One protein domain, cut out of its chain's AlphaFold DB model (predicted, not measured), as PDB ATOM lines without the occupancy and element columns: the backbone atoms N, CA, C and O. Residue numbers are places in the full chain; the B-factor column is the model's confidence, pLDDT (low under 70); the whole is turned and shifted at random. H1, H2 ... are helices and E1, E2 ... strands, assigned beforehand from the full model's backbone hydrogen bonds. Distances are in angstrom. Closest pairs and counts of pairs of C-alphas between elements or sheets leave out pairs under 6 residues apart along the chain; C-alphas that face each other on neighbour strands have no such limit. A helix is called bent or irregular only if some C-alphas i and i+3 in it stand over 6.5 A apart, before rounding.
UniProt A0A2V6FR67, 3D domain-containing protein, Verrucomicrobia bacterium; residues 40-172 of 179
ATOM      1  N   ARG A  40     -29.355 -18.183   5.620       95.88
ATOM      2  CA  ARG A  40     -29.690 -16.765   5.547       95.88
ATOM      3  C   ARG A  40     -28.418 -15.929   5.529       95.88
ATOM      4  O   ARG A  40     -27.550 -16.092   6.387       95.88
ATOM      5  N   ILE A  41     -28.327 -15.025   4.564       97.31
ATOM      6  CA  ILE A  41     -27.290 -14.000   4.483       97.31
ATOM      7  C   ILE A  41     -27.985 -12.650   4.687       97.31
ATOM      8  O   ILE A  41     -28.798 -12.256   3.845       97.31
ATOM      9  N   PRO A  42     -27.733 -11.963   5.815       97.75
ATOM     10  CA  PRO A  42     -28.369 -10.688   6.086       97.75
ATOM     11  C   PRO A  42     -27.706  -9.547   5.310       97.75
ATOM     12  O   PRO A  42     -26.517  -9.610   4.999       97.75
ATOM     13  N   ASN A  43     -28.465  -8.472   5.082       97.75
ATOM     14  CA  ASN A  43     -27.949  -7.182   4.612       97.75
ATOM     15  C   ASN A  43     -27.118  -7.247   3.307       97.75
ATOM     16  O   ASN A  43     -26.085  -6.592   3.178       97.75
ATOM     17  N   VAL A  44     -27.562  -8.034   2.326       98.31
ATOM     18  CA  VAL A  44     -26.946  -8.098   0.995       98.31
ATOM     19  C   VAL A  44     -27.351  -6.869   0.194       98.31
ATOM     20  O   VAL A  44     -28.540  -6.611  -0.007       98.31
ATOM     21  N   ARG A  45     -26.363  -6.109  -0.286       98.69
ATOM     22  CA  ARG A  45     -26.610  -4.982  -1.186       98.69
ATOM     23  C   ARG A  45     -27.097  -5.509  -2.531       98.69
ATOM     24  O   ARG A  45     -26.429  -6.318  -3.171       98.69
ATOM     25  N   THR A  46     -28.230  -4.994  -2.978       98.75
ATOM     26  CA  THR A  46     -28.808  -5.294  -4.282       98.75
ATOM     27  C   THR A  46     -29.002  -4.033  -5.101       98.75
ATOM     28  O   THR A  46     -29.304  -2.957  -4.573       98.75
ATOM     29  N   THR A  47     -28.820  -4.182  -6.402       98.56
ATOM     30  CA  THR A  47     -29.204  -3.208  -7.426       98.56
ATOM     31  C   THR A  47     -30.155  -3.890  -8.407       98.56
ATOM     32  O   THR A  47     -30.531  -5.047  -8.193       98.56
ATOM     33  N   ALA A  48     -30.600  -3.182  -9.439       97.94
ATOM     34  CA  ALA A  48     -31.327  -3.804 -10.533       97.94
ATOM     35  C   ALA A  48     -30.824  -3.299 -11.881       97.94
ATOM     36  O   ALA A  48     -30.478  -2.124 -12.017       97.94
ATOM     37  N   TYR A  49     -30.909  -4.177 -12.875       97.50
ATOM     38  CA  TYR A  49     -30.627  -3.880 -14.273       97.50
ATOM     39  C   TYR A  49     -31.733  -4.422 -15.173       97.50
ATOM     40  O   TYR A  49     -32.564  -5.245 -14.779       97.50
ATOM     41  N   THR A  50     -31.738  -3.972 -16.423       97.19
ATOM     42  CA  THR A  50     -32.654  -4.474 -17.443       97.19
ATOM     43  C   THR A  50     -31.972  -4.519 -18.803       97.19
ATOM     44  O   THR A  50     -31.156  -3.666 -19.144       97.19
ATOM     45  N   HIS A  51     -32.375  -5.478 -19.636       95.00
ATOM     46  CA  HIS A  51     -31.868  -5.635 -21.004       95.00
ATOM     47  C   HIS A  51     -32.090  -4.384 -21.865       95.00
ATOM     48  O   HIS A  51     -31.354  -4.127 -22.818       95.00
ATOM     49  N   SER A  52     -33.111  -3.590 -21.527       91.06
ATOM     50  CA  SER A  52     -33.468  -2.394 -22.281       91.06
ATOM     51  C   SER A  52     -32.453  -1.248 -22.144       91.06
ATOM     52  O   SER A  52     -32.523  -0.307 -22.933       91.06
ATOM     53  N   GLU A  53     -31.484  -1.337 -21.222       87.62
ATOM     54  CA  GLU A  53     -30.363  -0.391 -21.066       87.62
ATOM     55  C   GLU A  53     -29.117  -0.743 -21.898       87.62
ATOM     56  O   GLU A  53     -28.071  -0.122 -21.746       87.62
ATOM     57  N   GLY A  54     -29.225  -1.701 -22.827       79.12
ATOM     58  CA  GLY A  54     -28.160  -2.014 -23.789       79.12
ATOM     59  C   GLY A  54     -27.265  -3.192 -23.401       79.12
ATOM     60  O   GLY A  54     -26.367  -3.538 -24.163       79.12
ATOM     61  N   SER A  55     -27.535  -3.865 -22.277       73.88
ATOM     62  CA  SER A  55     -26.832  -5.093 -21.868       73.88
ATOM     63  C   SER A  55     -27.191  -6.321 -22.720       73.88
ATOM     64  O   SER A  55     -26.574  -7.373 -22.585       73.88
ATOM     65  N   GLY A  56     -28.184  -6.199 -23.607       89.06
ATOM     66  CA  GLY A  56     -28.705  -7.307 -24.399       89.06
ATOM     67  C   GLY A  56     -29.610  -8.236 -23.588       89.06
ATOM     68  O   GLY A  56     -29.806  -8.072 -22.386       89.06
ATOM     69  N   CYS A  57     -30.206  -9.212 -24.274       94.50
ATOM     70  CA  CYS A  57     -31.214 -10.109 -23.697       94.50
ATOM     71  C   CYS A  57     -30.648 -11.465 -23.252       94.50
ATOM     72  O   CYS A  57     -31.433 -12.360 -22.935       94.50
ATOM     73  N   ARG A  58     -29.323 -11.653 -23.296       97.06
ATOM     74  CA  ARG A  58     -28.661 -12.920 -22.968       97.06
ATOM     75  C   ARG A  58     -27.768 -12.765 -21.745       97.06
ATOM     76  O   ARG A  58     -27.092 -11.751 -21.624       97.06
ATOM     77  N   ASN A  59     -27.771 -13.773 -20.884       97.44
ATOM     78  CA  ASN A  59     -26.896 -13.865 -19.723       97.44
ATOM     79  C   ASN A  59     -25.496 -14.379 -20.111       97.44
ATOM     80  O   ASN A  59     -25.233 -14.777 -21.254       97.44
ATOM     81  N   ALA A  60     -24.595 -14.439 -19.134       97.12
ATOM     82  CA  ALA A  60     -23.228 -14.906 -19.320       97.12
ATOM     83  C   ALA A  60     -23.095 -16.389 -19.722       97.12
ATOM     84  O   ALA A  60     -21.981 -16.797 -20.052       97.12
ATOM     85  N   VAL A  61     -24.162 -17.191 -19.721       97.19
ATOM     86  CA  VAL A  61     -24.165 -18.591 -20.195       97.19
ATOM     87  C   VAL A  61     -24.944 -18.782 -21.503       97.19
ATOM     88  O   VAL A  61     -25.324 -19.899 -21.840       97.19
ATOM     89  N   ASP A  62     -25.145 -17.693 -22.255       96.50
ATOM     90  CA  ASP A  62     -25.796 -17.664 -23.574       96.50
ATOM     91  C   ASP A  62     -27.274 -18.108 -23.569       96.50
ATOM     92  O   ASP A  62     -27.840 -18.517 -24.583       96.50
ATOM     93  N   CYS A  63     -27.934 -17.976 -22.420       96.75
ATOM     94  CA  CYS A  63     -29.372 -18.175 -22.267       96.75
ATOM     95  C   CYS A  63     -30.096 -16.825 -22.203       96.75
ATOM     96  O   CYS A  63     -29.509 -15.804 -21.845       96.75
ATOM     97  N   ARG A  64     -31.388 -16.793 -22.548       97.44
ATOM     98  CA  ARG A  64     -32.196 -15.569 -22.433       97.44
ATOM     99  C   ARG A  64     -32.360 -15.186 -20.958       97.44
ATOM    100  O   ARG A  64     -32.694 -16.049 -20.153       97.44
ATOM    101  N   LEU A  65     -32.197 -13.900 -20.640       97.88
ATOM    102  CA  LEU A  65     -32.472 -13.357 -19.307       97.88
ATOM    103  C   LEU A  65     -33.913 -13.682 -18.896       97.88
ATOM    104  O   LEU A  65     -34.868 -13.384 -19.625       97.88
ATOM    105  N   SER A  66     -34.063 -14.318 -17.737       97.69
ATOM    106  CA  SER A  66     -35.350 -14.785 -17.234       97.69
ATOM    107  C   SER A  66     -35.990 -13.740 -16.328       97.69
ATOM    108  O   SER A  66     -35.409 -13.330 -15.328       97.69
ATOM    109  N   GLY A  67     -37.221 -13.355 -16.661       94.81
ATOM    110  CA  GLY A  67     -38.149 -12.640 -15.780       94.81
ATOM    111  C   GLY A  67     -39.290 -13.528 -15.273       94.81
ATOM    112  O   GLY A  67     -40.354 -13.013 -14.954       94.81
ATOM    113  N   GLY A  68     -39.125 -14.853 -15.355       95.06
ATOM    114  CA  GLY A  68     -40.158 -15.833 -15.015       95.06
ATOM    115  C   GLY A  68     -40.152 -16.210 -13.533       95.06
ATOM    116  O   GLY A  68     -39.850 -15.394 -12.672       95.06
ATOM    117  N   HIS A  69     -40.461 -17.477 -13.240       94.56
ATOM    118  CA  HIS A  69     -40.535 -17.983 -11.863       94.56
ATOM    119  C   HIS A  69     -39.197 -17.905 -11.110       94.56
ATOM    120  O   HIS A  69     -39.175 -17.585  -9.926       94.56
ATOM    121  N   VAL A  70     -38.089 -18.166 -11.810       98.19
ATOM    122  CA  VAL A  70     -36.729 -17.941 -11.310       98.19
ATOM    123  C   VAL A  70     -36.091 -16.891 -12.202       98.19
ATOM    124  O   VAL A  70     -35.954 -17.100 -13.413       98.19
ATOM    125  N   MET A  71     -35.749 -15.752 -11.613       98.62
ATOM    126  CA  MET A  71     -35.228 -14.598 -12.333       98.62
ATOM    127  C   MET A  71     -33.703 -14.640 -12.449       98.62
ATOM    128  O   MET A  71     -33.015 -15.158 -11.571       98.62
ATOM    129  N   SER A  72     -33.173 -14.078 -13.532       98.75
ATOM    130  CA  SER A  72     -31.727 -13.909 -13.700       98.75
ATOM    131  C   SER A  72     -31.169 -12.889 -12.702       98.75
ATOM    132  O   SER A  72     -31.852 -11.947 -12.286       98.75
ATOM    133  N   ALA A  73     -29.914 -13.064 -12.315       98.81
ATOM    134  CA  ALA A  73     -29.196 -12.123 -11.471       98.81
ATOM    135  C   ALA A  73     -27.702 -12.155 -11.797       98.81
ATOM    136  O   ALA A  73     -27.128 -13.206 -12.100       98.81
ATOM    137  N   ALA A  74     -27.069 -10.992 -11.690       98.62
ATOM    138  CA  ALA A  74     -25.644 -10.823 -11.898       98.62
ATOM    139  C   ALA A  74     -24.910 -10.620 -10.569       98.62
ATOM    140  O   ALA A  74     -25.423  -9.998  -9.640       98.62
ATOM    141  N   SER A  75     -23.686 -11.131 -10.462       98.75
ATOM    142  CA  SER A  75     -22.811 -10.873  -9.310       98.75
ATOM    143  C   SER A  75     -21.342 -11.124  -9.658       98.75
ATOM    144  O   SER A  75     -21.010 -11.492 -10.786       98.75
ATOM    145  N   ASP A  76     -20.450 -10.941  -8.687       98.56
ATOM    146  CA  ASP A  76     -19.112 -11.527  -8.728       98.56
ATOM    147  C   ASP A  76     -19.194 -13.040  -8.447       98.56
ATOM    148  O   ASP A  76     -19.520 -13.463  -7.334       98.56
ATOM    149  N   TRP A  77     -18.840 -13.872  -9.430       98.62
ATOM    150  CA  TRP A  77     -18.895 -15.333  -9.286       98.62
ATOM    151  C   TRP A  77     -17.877 -15.903  -8.297       98.62
ATOM    152  O   TRP A  77     -18.044 -17.019  -7.811       98.62
ATOM    153  N   SER A  78     -16.845 -15.142  -7.928       97.75
ATOM    154  CA  SER A  78     -15.980 -15.504  -6.806       97.75
ATOM    155  C   SER A  78     -16.661 -15.311  -5.449       97.75
ATOM    156  O   SER A  78     -16.157 -15.826  -4.454       97.75
ATOM    157  N   ARG A  79     -17.800 -14.613  -5.374       97.44
ATOM    158  CA  ARG A  79     -18.623 -14.437  -4.164       97.44
ATOM    159  C   ARG A  79     -19.843 -15.349  -4.188       97.44
ATOM    160  O   ARG A  79     -20.025 -16.122  -3.250       97.44
ATOM    161  N   PHE A  80     -20.603 -15.303  -5.279       98.19
ATOM    162  CA  PHE A  80     -21.765 -16.151  -5.530       98.19
ATOM    163  C   PHE A  80     -21.548 -16.926  -6.834       98.19
ATOM    164  O   PHE A  80     -21.820 -16.398  -7.909       98.19
ATOM    165  N   PRO A  81     -21.030 -18.164  -6.769       98.50
ATOM    166  CA  PRO A  81     -20.695 -18.926  -7.965       98.50
ATOM    167  C   PRO A  81     -21.887 -19.135  -8.900       98.50
ATOM    168  O   PRO A  81     -23.041 -19.193  -8.461       98.50
ATOM    169  N   LEU A  82     -21.585 -19.307 -10.186       98.75
ATOM    170  CA  LEU A  82     -22.547 -19.613 -11.240       98.75
ATOM    171  C   LEU A  82     -23.504 -20.737 -10.814       98.75
ATOM    172  O   LEU A  82     -23.075 -21.813 -10.389       98.75
ATOM    173  N   GLY A  83     -24.803 -20.480 -10.950       98.69
ATOM    174  CA  GLY A  83     -25.883 -21.389 -10.579       98.69
ATOM    175  C   GLY A  83     -26.371 -21.243  -9.137       98.69
ATOM    176  O   GLY A  83     -27.264 -21.986  -8.739       98.69
ATOM    177  N   THR A  84     -25.827 -20.306  -8.349       98.81
ATOM    178  CA  THR A  84     -26.339 -20.040  -6.996       98.81
ATOM    179  C   THR A  84     -27.803 -19.617  -7.077       98.81
ATOM    180  O   THR A  84     -28.117 -18.603  -7.698       98.81
ATOM    181  N   ARG A  85     -28.692 -20.386  -6.443       98.69
ATOM    182  CA  ARG A  85     -30.114 -20.072  -6.301       98.69
ATOM    183  C   ARG A  85     -30.369 -19.473  -4.932       98.69
ATOM    184  O   ARG A  85     -29.978 -20.043  -3.911       98.69
ATOM    185  N   PHE A  86     -31.060 -18.347  -4.912       98.62
ATOM    186  CA  PHE A  86     -31.422 -17.665  -3.681       98.62
ATOM    187  C   PHE A  86     -32.828 -17.097  -3.775       98.62
ATOM    188  O   PHE A  86     -33.389 -16.934  -4.858       98.62
ATOM    189  N   ARG A  87     -33.387 -16.792  -2.612       98.50
ATOM    190  CA  ARG A  87     -34.683 -16.148  -2.473       98.50
ATOM    191  C   ARG A  87     -34.537 -14.897  -1.629       98.50
ATOM    192  O   ARG A  87     -33.839 -14.925  -0.616       98.50
ATOM    193  N   ILE A  88     -35.200 -13.816  -2.013       98.25
ATOM    194  CA  ILE A  88     -35.289 -12.620  -1.171       98.25
ATOM    195  C   ILE A  88     -36.260 -12.921  -0.029       98.25
ATOM    196  O   ILE A  88     -37.406 -13.290  -0.275       98.25
ATOM    197  N   ALA A  89     -35.801 -12.791   1.217       97.44
ATOM    198  CA  ALA A  89     -36.549 -13.254   2.384       97.44
ATOM    199  C   ALA A  89     -37.914 -12.557   2.533       97.44
ATOM    200  O   ALA A  89     -38.887 -13.203   2.915       97.44
ATOM    201  N   ASP A  90     -37.987 -11.268   2.193       96.44
ATOM    202  CA  ASP A  90     -39.186 -10.452   2.413       96.44
ATOM    203  C   ASP A  90     -40.221 -10.583   1.282       96.44
ATOM    204  O   ASP A  90     -41.419 -10.468   1.530       96.44
ATOM    205  N   THR A  91     -39.786 -10.830   0.040       96.31
ATOM    206  CA  THR A  91     -40.679 -10.894  -1.139       96.31
ATOM    207  C   THR A  91     -40.929 -12.313  -1.636       96.31
ATOM    208  O   THR A  91     -41.844 -12.532  -2.425       96.31
ATOM    209  N   ASN A  92     -40.135 -13.287  -1.184       96.19
ATOM    210  CA  ASN A  92     -40.080 -14.652  -1.711       96.19
ATOM    211  C   ASN A  92     -39.738 -14.762  -3.209       96.19
ATOM    212  O   ASN A  92     -39.846 -15.846  -3.776       96.19
ATOM    213  N   GLU A  93     -39.283 -13.681  -3.844       97.62
ATOM    214  CA  GLU A  93     -38.801 -13.707  -5.224       97.62
ATOM    215  C   GLU A  93     -37.542 -14.581  -5.332       97.62
ATOM    216  O   GLU A  93     -36.576 -14.387  -4.585       97.62
ATOM    217  N   GLU A  94     -37.553 -15.540  -6.260       98.56
ATOM    218  CA  GLU A  94     -36.435 -16.454  -6.499       98.56
ATOM    219  C   GLU A  94     -35.563 -16.002  -7.665       98.56
ATOM    220  O   GLU A  94     -36.038 -15.596  -8.727       98.56
ATOM    221  N   TYR A  95     -34.259 -16.156  -7.469       98.88
ATOM    222  CA  TYR A  95     -33.232 -15.743  -8.402       98.88
ATOM    223  C   TYR A  95     -32.183 -16.835  -8.587       98.88
ATOM    224  O   TYR A  95     -31.931 -17.650  -7.692       98.88
ATOM    225  N   ILE A  96     -31.544 -16.824  -9.752       98.88
ATOM    226  CA  ILE A  96     -30.358 -17.618 -10.052       98.88
ATOM    227  C   ILE A  96     -29.238 -16.702 -10.535       98.88
ATOM    228  O   ILE A  96     -29.451 -15.845 -11.387       98.88
ATOM    229  N   ILE A  97     -28.036 -16.895  -9.995       98.88
ATOM    230  CA  ILE A  97     -26.835 -16.239 -10.507       98.88
ATOM    231  C   ILE A  97     -26.430 -16.927 -11.808       98.88
ATOM    232  O   ILE A  97     -25.866 -18.021 -11.788       98.88
ATOM    233  N   ASP A  98     -26.729 -16.295 -12.933       98.75
ATOM    234  CA  ASP A  98     -26.437 -16.774 -14.287       98.75
ATOM    235  C   ASP A  98     -25.683 -15.736 -15.136       98.75
ATOM    236  O   ASP A  98     -25.306 -16.013 -16.278       98.75
ATOM    237  N   ASP A  99     -25.417 -14.564 -14.557       98.06
ATOM    238  CA  ASP A  99     -24.776 -13.435 -15.215       98.06
ATOM    239  C   ASP A  99     -23.701 -12.776 -14.325       98.06
ATOM    240  O   ASP A  99     -23.588 -13.068 -13.129       98.06
ATOM    241  N   TYR A 100     -22.879 -11.899 -14.904       97.62
ATOM    242  CA  TYR A 100     -21.918 -11.064 -14.169       97.62
ATOM    243  C   TYR A 100     -21.701  -9.720 -14.873       97.62
ATOM    244  O   TYR A 100     -21.874  -9.593 -16.081       97.62
ATOM    245  N   GLY A 101     -21.242  -8.713 -14.125       94.19
ATOM    246  CA  GLY A 101     -20.982  -7.374 -14.656       94.19
ATOM    247  C   GLY A 101     -19.711  -6.757 -14.084       94.19
ATOM    248  O   GLY A 101     -19.374  -6.973 -12.922       94.19
ATOM    249  N   THR A 102     -19.007  -5.952 -14.885       94.31
ATOM    250  CA  THR A 102     -17.728  -5.329 -14.490       94.31
ATOM    251  C   THR A 102     -17.829  -4.526 -13.191       94.31
ATOM    252  O   THR A 102     -16.910  -4.584 -12.382       94.31
ATOM    253  N   ALA A 103     -18.943  -3.824 -12.960       95.12
ATOM    254  CA  ALA A 103     -19.161  -3.015 -11.756       95.12
ATOM    255  C   ALA A 103     -19.403  -3.837 -10.475       95.12
ATOM    256  O   ALA A 103     -19.364  -3.285  -9.377       95.12
ATOM    257  N   LEU A 104     -19.670  -5.140 -10.605       97.50
ATOM    258  CA  LEU A 104     -19.984  -6.027  -9.482       97.50
ATOM    259  C   LEU A 104     -18.738  -6.738  -8.949       97.50
ATOM    260  O   LEU A 104     -18.709  -7.140  -7.786       97.50
ATOM    261  N   ILE A 105     -17.712  -6.873  -9.789       96.88
ATOM    262  CA  ILE A 105     -16.496  -7.634  -9.499       96.88
ATOM    263  C   ILE A 105     -15.720  -6.977  -8.354       96.88
ATOM    264  O   ILE A 105     -15.463  -5.775  -8.360       96.88
ATOM    265  N   GLY A 106     -15.357  -7.782  -7.357       94.56
ATOM    266  CA  GLY A 106     -14.732  -7.345  -6.112       94.56
ATOM    267  C   GLY A 106     -15.718  -6.885  -5.034       94.56
ATOM    268  O   GLY A 106     -15.284  -6.622  -3.913       94.56
ATOM    269  N   THR A 107     -17.020  -6.822  -5.329       96.38
ATOM    270  CA  THR A 107     -18.068  -6.404  -4.383       96.38
ATOM    271  C   THR A 107     -18.934  -7.587  -3.944       96.38
ATOM    272  O   THR A 107     -18.982  -8.609  -4.621       96.38
ATOM    273  N   ASP A 108     -19.682  -7.427  -2.850       95.62
ATOM    274  CA  ASP A 108     -20.714  -8.386  -2.421       95.62
ATOM    275  C   ASP A 108     -22.117  -8.017  -2.968       95.62
ATOM    276  O   ASP A 108     -23.139  -8.396  -2.398       95.62
ATOM    277  N   THR A 109     -22.180  -7.233  -4.056       98.62
ATOM    278  CA  THR A 109     -23.437  -6.754  -4.658       98.62
ATOM    279  C   THR A 109     -24.048  -7.811  -5.570       98.62
ATOM    280  O   THR A 109     -23.345  -8.379  -6.409       98.62
ATOM    281  N   ILE A 110     -25.363  -8.007  -5.466       98.81
ATOM    282  CA  ILE A 110     -26.144  -8.779  -6.439       98.81
ATOM    283  C   ILE A 110     -27.022  -7.820  -7.249       98.81
ATOM    284  O   ILE A 110     -27.808  -7.063  -6.687       98.81
ATOM    285  N   ASP A 111     -26.902  -7.853  -8.569       98.50
ATOM    286  CA  ASP A 111     -27.698  -7.033  -9.476       98.50
ATOM    287  C   ASP A 111     -28.861  -7.858 -10.033       98.50
ATOM    288  O   ASP A 111     -28.659  -8.878 -10.693       98.50
ATOM    289  N   LEU A 112     -30.091  -7.469  -9.712       98.62
ATOM    290  CA  LEU A 112     -31.282  -8.249 -10.036       98.62
ATOM    291  C   LEU A 112     -31.802  -7.873 -11.419       98.62
ATOM    292  O   LEU A 112     -32.085  -6.703 -11.685       98.62
ATOM    293  N   TYR A 113     -32.001  -8.861 -12.288       98.38
ATOM    294  CA  TYR A 113     -32.643  -8.590 -13.565       98.38
ATOM    295  C   TYR A 113     -34.113  -8.224 -13.347       98.38
ATOM    296  O   TYR A 113     -34.847  -8.922 -12.640       98.38
ATOM    297  N   LYS A 114     -34.554  -7.144 -13.997       97.62
ATOM    298  CA  LYS A 114     -35.957  -6.736 -14.065       97.62
ATOM    299  C   LYS A 114     -36.417  -6.628 -15.534       97.62
ATOM    300  O   LYS A 114     -35.734  -6.007 -16.358       97.62
ATOM    301  N   PRO A 115     -37.580  -7.210 -15.896       96.06
ATOM    302  CA  PRO A 115     -38.135  -7.172 -17.252       96.06
ATOM    303  C   PRO A 115     -38.346  -5.776 -17.844       96.06
ATOM    304  O   PRO A 115     -38.306  -5.630 -19.064       96.06
ATOM    305  N   SER A 116     -38.564  -4.758 -17.008       96.00
ATOM    306  CA  SER A 116     -38.858  -3.394 -17.449       96.00
ATOM    307  C   SER A 116     -38.052  -2.336 -16.688       96.00
ATOM    308  O   SER A 116     -37.668  -2.526 -15.532       96.00
ATOM    309  N   ARG A 117     -37.843  -1.168 -17.315       96.38
ATOM    310  CA  ARG A 117     -37.239   0.006 -16.652       96.38
ATOM    311  C   ARG A 117     -38.036   0.471 -15.438       96.38
ATOM    312  O   ARG A 117     -37.449   0.966 -14.483       96.38
ATOM    313  N   LEU A 118     -39.361   0.337 -15.488       97.50
ATOM    314  CA  LEU A 118     -40.229   0.702 -14.375       97.50
ATOM    315  C   LEU A 118     -39.944  -0.188 -13.163       97.50
ATOM    316  O   LEU A 118     -39.694   0.330 -12.084       97.50
ATOM    317  N   GLU A 119     -39.912  -1.509 -13.346       97.31
ATOM    318  CA  GLU A 119     -39.587  -2.453 -12.270       97.31
ATOM    319  C   GLU A 119     -38.159  -2.272 -11.750       97.31
ATOM    320  O   GLU A 119     -37.942  -2.269 -10.541       97.31
ATOM    321  N   MET A 120     -37.197  -2.054 -12.650       97.75
ATOM    322  CA  MET A 120     -35.817  -1.731 -12.288       97.75
ATOM    323  C   MET A 120     -35.743  -0.469 -11.417       97.75
ATOM    324  O   MET A 120     -35.117  -0.484 -10.359       97.75
ATOM    325  N   LYS A 121     -36.427   0.612 -11.814       97.62
ATOM    326  CA  LYS A 121     -36.487   1.867 -11.051       97.62
ATOM    327  C   LYS A 121     -37.202   1.688  -9.711       97.62
ATOM    328  O   LYS A 121     -36.742   2.222  -8.706       97.62
ATOM    329  N   ASN A 122     -38.303   0.940  -9.694       98.06
ATOM    330  CA  ASN A 122     -39.049   0.632  -8.475       98.06
ATOM    331  C   ASN A 122     -38.208  -0.192  -7.493       98.06
ATOM    332  O   ASN A 122     -38.401  -0.076  -6.281       98.06
ATOM    333  N   TRP A 123     -37.266  -0.998  -7.995       98.00
ATOM    334  CA  TRP A 123     -36.278  -1.684  -7.171       98.00
ATOM    335  C   TRP A 123     -35.162  -0.745  -6.683       98.00
ATOM    336  O   TRP A 123     -34.951  -0.614  -5.479       98.00
ATOM    337  N   GLY A 124     -34.454  -0.050  -7.571       97.50
ATOM    338  CA  GLY A 124     -33.346   0.827  -7.175       97.50
ATOM    339  C   GLY A 124     -32.245   0.111  -6.371       97.50
ATOM    340  O   GLY A 124     -32.052  -1.096  -6.484       97.50
ATOM    341  N   VAL A 125     -31.495   0.856  -5.557       98.31
ATOM    342  CA  VAL A 125     -30.458   0.290  -4.675       98.31
ATOM    343  C   VAL A 125     -31.043   0.048  -3.291       98.31
ATOM    344  O   VAL A 125     -31.616   0.962  -2.701       98.31
ATOM    345  N   ARG A 126     -30.870  -1.155  -2.739       98.19
ATOM    346  CA  ARG A 126     -31.327  -1.483  -1.378       98.19
ATOM    347  C   ARG A 126     -30.537  -2.629  -0.762       98.19
ATOM    348  O   ARG A 126     -29.826  -3.340  -1.464       98.19
ATOM    349  N   HIS A 127     -30.681  -2.822   0.542       98.62
ATOM    350  CA  HIS A 127     -30.136  -3.989   1.233       98.62
ATOM    351  C   HIS A 127     -31.274  -4.927   1.621       98.62
ATOM    352  O   HIS A 127     -32.296  -4.470   2.128       98.62
ATOM    353  N   VAL A 128     -31.104  -6.221   1.357       98.50
ATOM    354  CA  VAL A 128     -32.110  -7.252   1.635       98.50
ATOM    355  C   VAL A 128     -31.476  -8.446   2.333       98.50
ATOM    356  O   VAL A 128     -30.277  -8.695   2.213       98.50
ATOM    357  N   ASN A 129     -32.289  -9.216   3.044       98.50
ATOM    358  CA  ASN A 129     -31.880 -10.533   3.511       98.50
ATOM    359  C   ASN A 129     -32.174 -11.556   2.408       98.50
ATOM    360  O   ASN A 129     -33.258 -11.530   1.820       98.50
ATOM    361  N   ILE A 130     -31.236 -12.464   2.144       98.44
ATOM    362  CA  ILE A 130     -31.442 -13.562   1.192       98.44
ATOM    363  C   ILE A 130     -31.336 -14.911   1.889       98.44
ATOM    364  O   ILE A 130     -30.509 -15.101   2.779       98.44
ATOM    365  N   ASP A 131     -32.147 -15.861   1.446       98.19
ATOM    366  CA  ASP A 131     -32.033 -17.270   1.797       98.19
ATOM    367  C   ASP A 131     -31.335 -17.991   0.638       98.19
ATOM    368  O   ASP A 131     -31.858 -18.024  -0.479       98.19
ATOM    369  N   ILE A 132     -30.155 -18.573   0.876       98.12
ATOM    370  CA  ILE A 132     -29.504 -19.423  -0.128       98.12
ATOM    371  C   ILE A 132     -30.243 -20.758  -0.191       98.12
ATOM    372  O   ILE A 132     -30.235 -21.524   0.774       98.12
ATOM    373  N   LEU A 133     -30.852 -21.031  -1.345       97.69
ATOM    374  CA  LEU A 133     -31.552 -22.282  -1.630       97.69
ATOM    375  C   LEU A 133     -30.568 -23.356  -2.094       97.69
ATOM    376  O   LEU A 133     -30.670 -24.514  -1.700       97.69
ATOM    377  N   GLN A 134     -29.603 -22.960  -2.925       97.69
ATOM    378  CA  GLN A 134     -28.561 -23.837  -3.444       97.69
ATOM    379  C   GLN A 134     -27.334 -23.008  -3.825       97.69
ATOM    380  O   GLN A 134     -27.454 -22.027  -4.555       97.69
ATOM    381  N   TRP A 135     -26.148 -23.407  -3.370       98.00
ATOM    382  CA  TRP A 135     -24.900 -22.811  -3.853       98.00
ATOM    383  C   TRP A 135     -24.577 -23.282  -5.273       98.00
ATOM    384  O   TRP A 135     -24.800 -24.443  -5.619       98.00
ATOM    385  N   GLY A 136     -24.044 -22.368  -6.082       98.12
ATOM    386  CA  GLY A 136     -23.529 -22.664  -7.414       98.12
ATOM    387  C   GLY A 136     -22.197 -23.418  -7.393       98.12
ATOM    388  O   GLY A 136     -21.693 -23.795  -6.335       98.12
ATOM    389  N   SER A 137     -21.599 -23.606  -8.572       98.12
ATOM    390  CA  SER A 137     -20.319 -24.314  -8.732       98.12
ATOM    391  C   SER A 137     -19.183 -23.362  -9.110       98.12
ATOM    392  O   SER A 137     -19.233 -22.659 -10.127       98.12
ATOM    393  N   GLU A 138     -18.120 -23.378  -8.305       98.31
ATOM    394  CA  GLU A 138     -16.872 -22.664  -8.595       98.31
ATOM    395  C   GLU A 138     -16.198 -23.233  -9.858       98.31
ATOM    396  O   GLU A 138     -15.668 -22.484 -10.677       98.31
ATOM    397  N   GLU A 139     -16.295 -24.544 -10.084       97.94
ATOM    398  CA  GLU A 139     -15.757 -25.236 -11.258       97.94
ATOM    399  C   GLU A 139     -16.474 -24.816 -12.545       97.94
ATOM    400  O   GLU A 139     -15.820 -24.502 -13.543       97.94
ATOM    401  N   GLN A 140     -17.812 -24.763 -12.535       98.44
ATOM    402  CA  GLN A 140     -18.585 -24.273 -13.682       98.44
ATOM    403  C   GLN A 140     -18.310 -22.789 -13.939       98.44
ATOM    404  O   GLN A 140     -18.160 -22.385 -15.094       98.44
ATOM    405  N   SER A 141     -18.162 -21.993 -12.874       98.62
ATOM    406  CA  SER A 141     -17.762 -20.586 -12.985       98.62
ATOM    407  C   SER A 141     -16.426 -20.464 -13.724       98.62
ATOM    408  O   SER A 141     -16.327 -19.757 -14.723       98.62
ATOM    409  N   LEU A 142     -15.406 -21.217 -13.301       98.44
ATOM    410  CA  LEU A 142     -14.089 -21.226 -13.943       98.44
ATOM    411  C   LEU A 142     -14.139 -21.708 -15.398       98.44
ATOM    412  O   LEU A 142     -13.464 -21.128 -16.247       98.44
ATOM    413  N   LYS A 143     -14.959 -22.718 -15.710       98.31
ATOM    414  CA  LYS A 143     -15.139 -23.213 -17.084       98.31
ATOM    415  C   LYS A 143     -15.655 -22.121 -18.023       98.31
ATOM    416  O   LYS A 143     -15.174 -22.004 -19.148       98.31
ATOM    417  N   VAL A 144     -16.614 -21.316 -17.566       98.31
ATOM    418  CA  VAL A 144     -17.193 -20.222 -18.359       98.31
ATOM    419  C   VAL A 144     -16.261 -19.005 -18.416       98.31
ATOM    420  O   VAL A 144     -16.143 -18.365 -19.463       98.31
ATOM    421  N   LEU A 145     -15.575 -18.687 -17.315       98.25
ATOM    422  CA  LEU A 145     -14.706 -17.512 -17.211       98.25
ATOM    423  C   LEU A 145     -13.330 -17.699 -17.864       98.25
ATOM    424  O   LEU A 145     -12.782 -16.729 -18.384       98.25
ATOM    425  N   GLY A 146     -12.779 -18.914 -17.877       97.69
ATOM    426  CA  GLY A 146     -11.431 -19.202 -18.384       97.69
ATOM    427  C   GLY A 146     -11.169 -18.661 -19.799       97.69
ATOM    428  O   GLY A 146     -10.223 -17.891 -19.986       97.69
ATOM    429  N   PRO A 147     -12.040 -18.939 -20.789       98.00
ATOM    430  CA  PRO A 147     -11.907 -18.390 -22.144       98.00
ATOM    431  C   PRO A 147     -12.049 -16.858 -22.234       98.00
ATOM    432  O   PRO A 147     -11.739 -16.259 -23.262       98.00
ATOM    433  N   ARG A 148     -12.533 -16.197 -21.175       97.44
ATOM    434  CA  ARG A 148     -12.830 -14.753 -21.126       97.44
ATOM    435  C   ARG A 148     -11.759 -13.944 -20.391       97.44
ATOM    436  O   ARG A 148     -11.877 -12.721 -20.290       97.44
ATOM    437  N   CYS A 149     -10.672 -14.590 -19.962       96.88
ATOM    438  CA  CYS A 149      -9.538 -13.981 -19.261       96.88
ATOM    439  C   CYS A 149      -8.795 -12.882 -20.039       96.88
ATOM    440  O   CYS A 149      -7.922 -12.222 -19.474       96.88
ATOM    441  N   LYS A 150      -9.140 -12.604 -21.304       96.69
ATOM    442  CA  LYS A 150      -8.686 -11.382 -21.987       96.69
ATOM    443  C   LYS A 150      -9.140 -10.106 -21.257       96.69
ATOM    444  O   LYS A 150      -8.414  -9.112 -21.251       96.69
ATOM    445  N   HIS A 151     -10.278 -10.148 -20.559       95.81
ATOM    446  CA  HIS A 151     -10.791  -9.029 -19.768       95.81
ATOM    447  C   HIS A 151     -10.183  -9.007 -18.359       95.81
ATOM    448  O   HIS A 151     -10.191 -10.016 -17.656       95.81
ATOM    449  N   HIS A 152      -9.676  -7.844 -17.931       94.81
ATOM    450  CA  HIS A 152      -9.029  -7.679 -16.622       94.81
ATOM    451  C   HIS A 152      -9.939  -8.084 -15.458       94.81
ATOM    452  O   HIS A 152      -9.517  -8.840 -14.588       94.81
ATOM    453  N   CYS A 153     -11.192  -7.637 -15.484       94.12
ATOM    454  CA  CYS A 153     -12.166  -7.935 -14.441       94.12
ATOM    455  C   CYS A 153     -12.436  -9.449 -14.314       94.12
ATOM    456  O   CYS A 153     -12.472  -9.990 -13.213       94.12
ATOM    457  N   VAL A 154     -12.494 -10.177 -15.433       97.38
ATOM    458  CA  VAL A 154     -12.633 -11.641 -15.421       97.38
ATOM    459  C   VAL A 154     -11.410 -12.317 -14.795       97.38
ATOM    460  O   VAL A 154     -11.575 -13.239 -13.997       97.38
ATOM    461  N   ARG A 155     -10.189 -11.843 -15.086       98.00
ATOM    462  CA  ARG A 155      -8.969 -12.393 -14.462       98.00
ATOM    463  C   ARG A 155      -8.993 -12.272 -12.942       98.00
ATOM    464  O   ARG A 155      -8.518 -13.180 -12.268       98.00
ATOM    465  N   GLN A 156      -9.555 -11.188 -12.405       97.56
ATOM    466  CA  GLN A 156      -9.698 -11.011 -10.958       97.56
ATOM    467  C   GLN A 156     -10.615 -12.081 -10.347       97.56
ATOM    468  O   GLN A 156     -10.232 -12.709  -9.360       97.56
ATOM    469  N   MET A 157     -11.775 -12.343 -10.963       97.75
ATOM    470  CA  MET A 157     -12.688 -13.402 -10.506       97.75
ATOM    471  C   MET A 157     -12.031 -14.782 -10.571       97.75
ATOM    472  O   MET A 157     -12.103 -15.544  -9.608       97.75
ATOM    473  N   VAL A 158     -11.358 -15.095 -11.684       98.38
ATOM    474  CA  VAL A 158     -10.652 -16.373 -11.860       98.38
ATOM    475  C   VAL A 158      -9.581 -16.542 -10.785       98.38
ATOM    476  O   VAL A 158      -9.599 -17.543 -10.078       98.38
ATOM    477  N   ALA A 159      -8.722 -15.543 -10.570       98.00
ATOM    478  CA  ALA A 159      -7.687 -15.609  -9.540       98.00
ATOM    479  C   ALA A 159      -8.271 -15.819  -8.128       98.00
ATOM    480  O   ALA A 159      -7.728 -16.588  -7.330       98.00
ATOM    481  N   ALA A 160      -9.394 -15.166  -7.810       97.56
ATOM    482  CA  ALA A 160     -10.080 -15.346  -6.533       97.56
ATOM    483  C   ALA A 160     -10.646 -16.769  -6.369       97.56
ATOM    484  O   ALA A 160     -10.461 -17.378  -5.311       97.56
ATOM    485  N   LEU A 161     -11.278 -17.316  -7.411       97.69
ATOM    486  CA  LEU A 161     -11.798 -18.688  -7.440       97.69
ATOM    487  C   LEU A 161     -10.676 -19.730  -7.312       97.69
ATOM    488  O   LEU A 161     -10.763 -20.649  -6.502       97.69
ATOM    489  N   GLU A 162      -9.571 -19.567  -8.038       97.19
ATOM    490  CA  GLU A 162      -8.440 -20.496  -7.958       97.19
ATOM    491  C   GLU A 162      -7.768 -20.484  -6.581       97.19
ATOM    492  O   GLU A 162      -7.407 -21.539  -6.051       97.19
ATOM    493  N   LYS A 163      -7.668 -19.305  -5.954       96.00
ATOM    494  CA  LYS A 163      -7.184 -19.171  -4.574       96.00
ATOM    495  C   LYS A 163      -8.096 -19.888  -3.577       96.00
ATOM    496  O   LYS A 163      -7.590 -20.500  -2.635       96.00
ATOM    497  N   LYS A 164      -9.421 -19.816  -3.753       93.31
ATOM    498  CA  LYS A 164     -10.386 -20.552  -2.920       93.31
ATOM    499  C   LYS A 164     -10.226 -22.060  -3.082       93.31
ATOM    500  O   LYS A 164     -10.030 -22.746  -2.083       93.31
ATOM    501  N   ARG A 165     -10.177 -22.544  -4.326       91.56
ATOM    502  CA  ARG A 165      -9.940 -23.957  -4.649       91.56
ATOM    503  C   ARG A 165      -8.677 -24.497  -3.971       91.56
ATOM    504  O   ARG A 165      -8.722 -25.550  -3.344       91.56
ATOM    505  N   GLY A 166      -7.567 -23.754  -4.030       86.38
ATOM    506  CA  GLY A 166      -6.309 -24.144  -3.379       86.38
ATOM    507  C   GLY A 166      -6.420 -24.279  -1.854       86.38
ATOM    508  O   GLY A 166      -5.890 -25.229  -1.282       86.38
ATOM    509  N   LYS A 167      -7.159 -23.376  -1.192       86.69
ATOM    510  CA  LYS A 167      -7.415 -23.459   0.256       86.69
ATOM    511  C   LYS A 167      -8.253 -24.681   0.622       86.69
ATOM    512  O   LYS A 167      -7.901 -25.380   1.568       86.69
ATOM    513  N   THR A 168      -9.313 -24.958  -0.134       83.44
ATOM    514  CA  THR A 168     -10.192 -26.113   0.104       83.44
ATOM    515  C   THR A 168      -9.423 -27.430  -0.024       83.44
ATOM    516  O   THR A 168      -9.549 -28.309   0.831       83.44
ATOM    517  N   VAL A 169      -8.568 -27.555  -1.046       81.25
ATOM    518  CA  VAL A 169      -7.717 -28.743  -1.238       81.25
ATOM    519  C   VAL A 169      -6.728 -28.900  -0.082       81.25
ATOM    520  O   VAL A 169      -6.634 -29.986   0.489       81.25
ATOM    521  N   ALA A 170      -6.046 -27.822   0.318       78.44
ATOM    522  CA  ALA A 170      -5.101 -27.854   1.434       78.44
ATOM    523  C   ALA A 170      -5.772 -28.284   2.754       78.44
ATOM    524  O   ALA A 170      -5.270 -29.179   3.434       78.44
ATOM    525  N   GLN A 171      -6.947 -27.728   3.072       73.38
ATOM    526  CA  GLN A 171      -7.732 -28.098   4.258       73.38
ATOM    527  C   GLN A 171      -8.196 -29.560   4.232       73.38
ATOM    528  O   GLN A 171      -8.214 -30.235   5.260       73.38
ATOM    529  N   THR A 172      -8.548 -30.069   3.052       77.81
ATOM    530  CA  THR A 172      -8.950 -31.473   2.893       77.81
ATOM    531  C   THR A 172      -7.757 -32.409   3.096       77.81
ATOM    532  O   THR A 172      -7.895 -33.444   3.745       77.81
TER     533      THR A 172
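What this domain is: This is residues 40 to 172 of the 179 residues of the protein "3D domain-containing protein" of Verrucomicrobia bacterium (UniProt A0A2V6FR67). A small closed barrel of six strands, E1 to E6, has the short helix H1 packed on its outside; the helical hairpin of H2 and H3 lies off the barrel, far from H1, and residues 166 to 172 of H3 stick out as a free arm. Round the ring run E1, E5, E2, E4, E3, E6 and back to E1, with parallel and antiparallel pairs mixed. The printed part has 133 residues, with three named helices and six named strands in the order E1 E2 E3 E4 E5 H1 E6 H2 H3; the class is mixed, helices and strands. It is compact, with a radius of gyration of the C-alphas of 14.5 A and spans of 46, 32 and 22 A.

Where its parts are: E1, residues 40 to 49, begins at C-alpha 40 at (-29.690, -16.765, 5.547), is 23.7 A long and bends by 77 degrees at residue 43. E2 is residues 70 to 74, 13.2 A, E3 residues 85 to 88, 10.4 A, E4 residues 94 to 99, 14.9 A, and E5 residues 110 to 113, 9.6 A. H1, residues 117 to 123, is 9.7 A long. E6, residues 126 to 134, is 22.6 A long and bends by 54 degrees at residue 129. H2, residues 138 to 148, is 15.4 A long and only just irregular: C-alphas 144 and 147 are 6.8 A apart. H3, residues 152 to 172, is 30.8 A long and ends at C-alpha 172 at (-8.950, -31.473, 2.893).

How they stand to each other: In the barrel, E1 is staggered: residues 40 to 46 pair with E6, antiparallel, N 41 and O 130 at 2.8 A, and residues 46 to 49 with E5, parallel, N 47 and O 110 at 3.1 A. E5 and E2 are antiparallel, N 74 and O 111 at 2.8 A. E2 and E4 are parallel, N 71 and O 94 at 2.9 A. E3 and E4 form a hairpin, N 95 and O 86 at 2.9 A. E3 and E6 are antiparallel, N 87 and O 131 at 2.9 A. H1 is on the barrel, outside it and over E1, along the strands at 24 degrees on the local plane; their closest C-alphas, of Ala 48 and Met 120, are 5.2 A apart. H2 and H3 form a helical hairpin and touch, through residues 154 to 161 of H3 alone, with a shallow tilt of 31 degrees, opposite ways; their closest C-alphas, of Leu 142 and Val 158, are 6.3 A apart. Neither H2 nor H3 is on the barrel. Every O i to N i+4 pair is within hydrogen-bond range in H1 and H3, and 5 of 7 in H2.

The domain as a whole: The farthest C-alphas, of Leu 118 and Thr 172, are 48.1 A apart. The printed part has no cut. The link from E1 to E2, residues 50 to 69, is long. The mean pLDDT of the printed part is 96.1, and no printed residue is under 70.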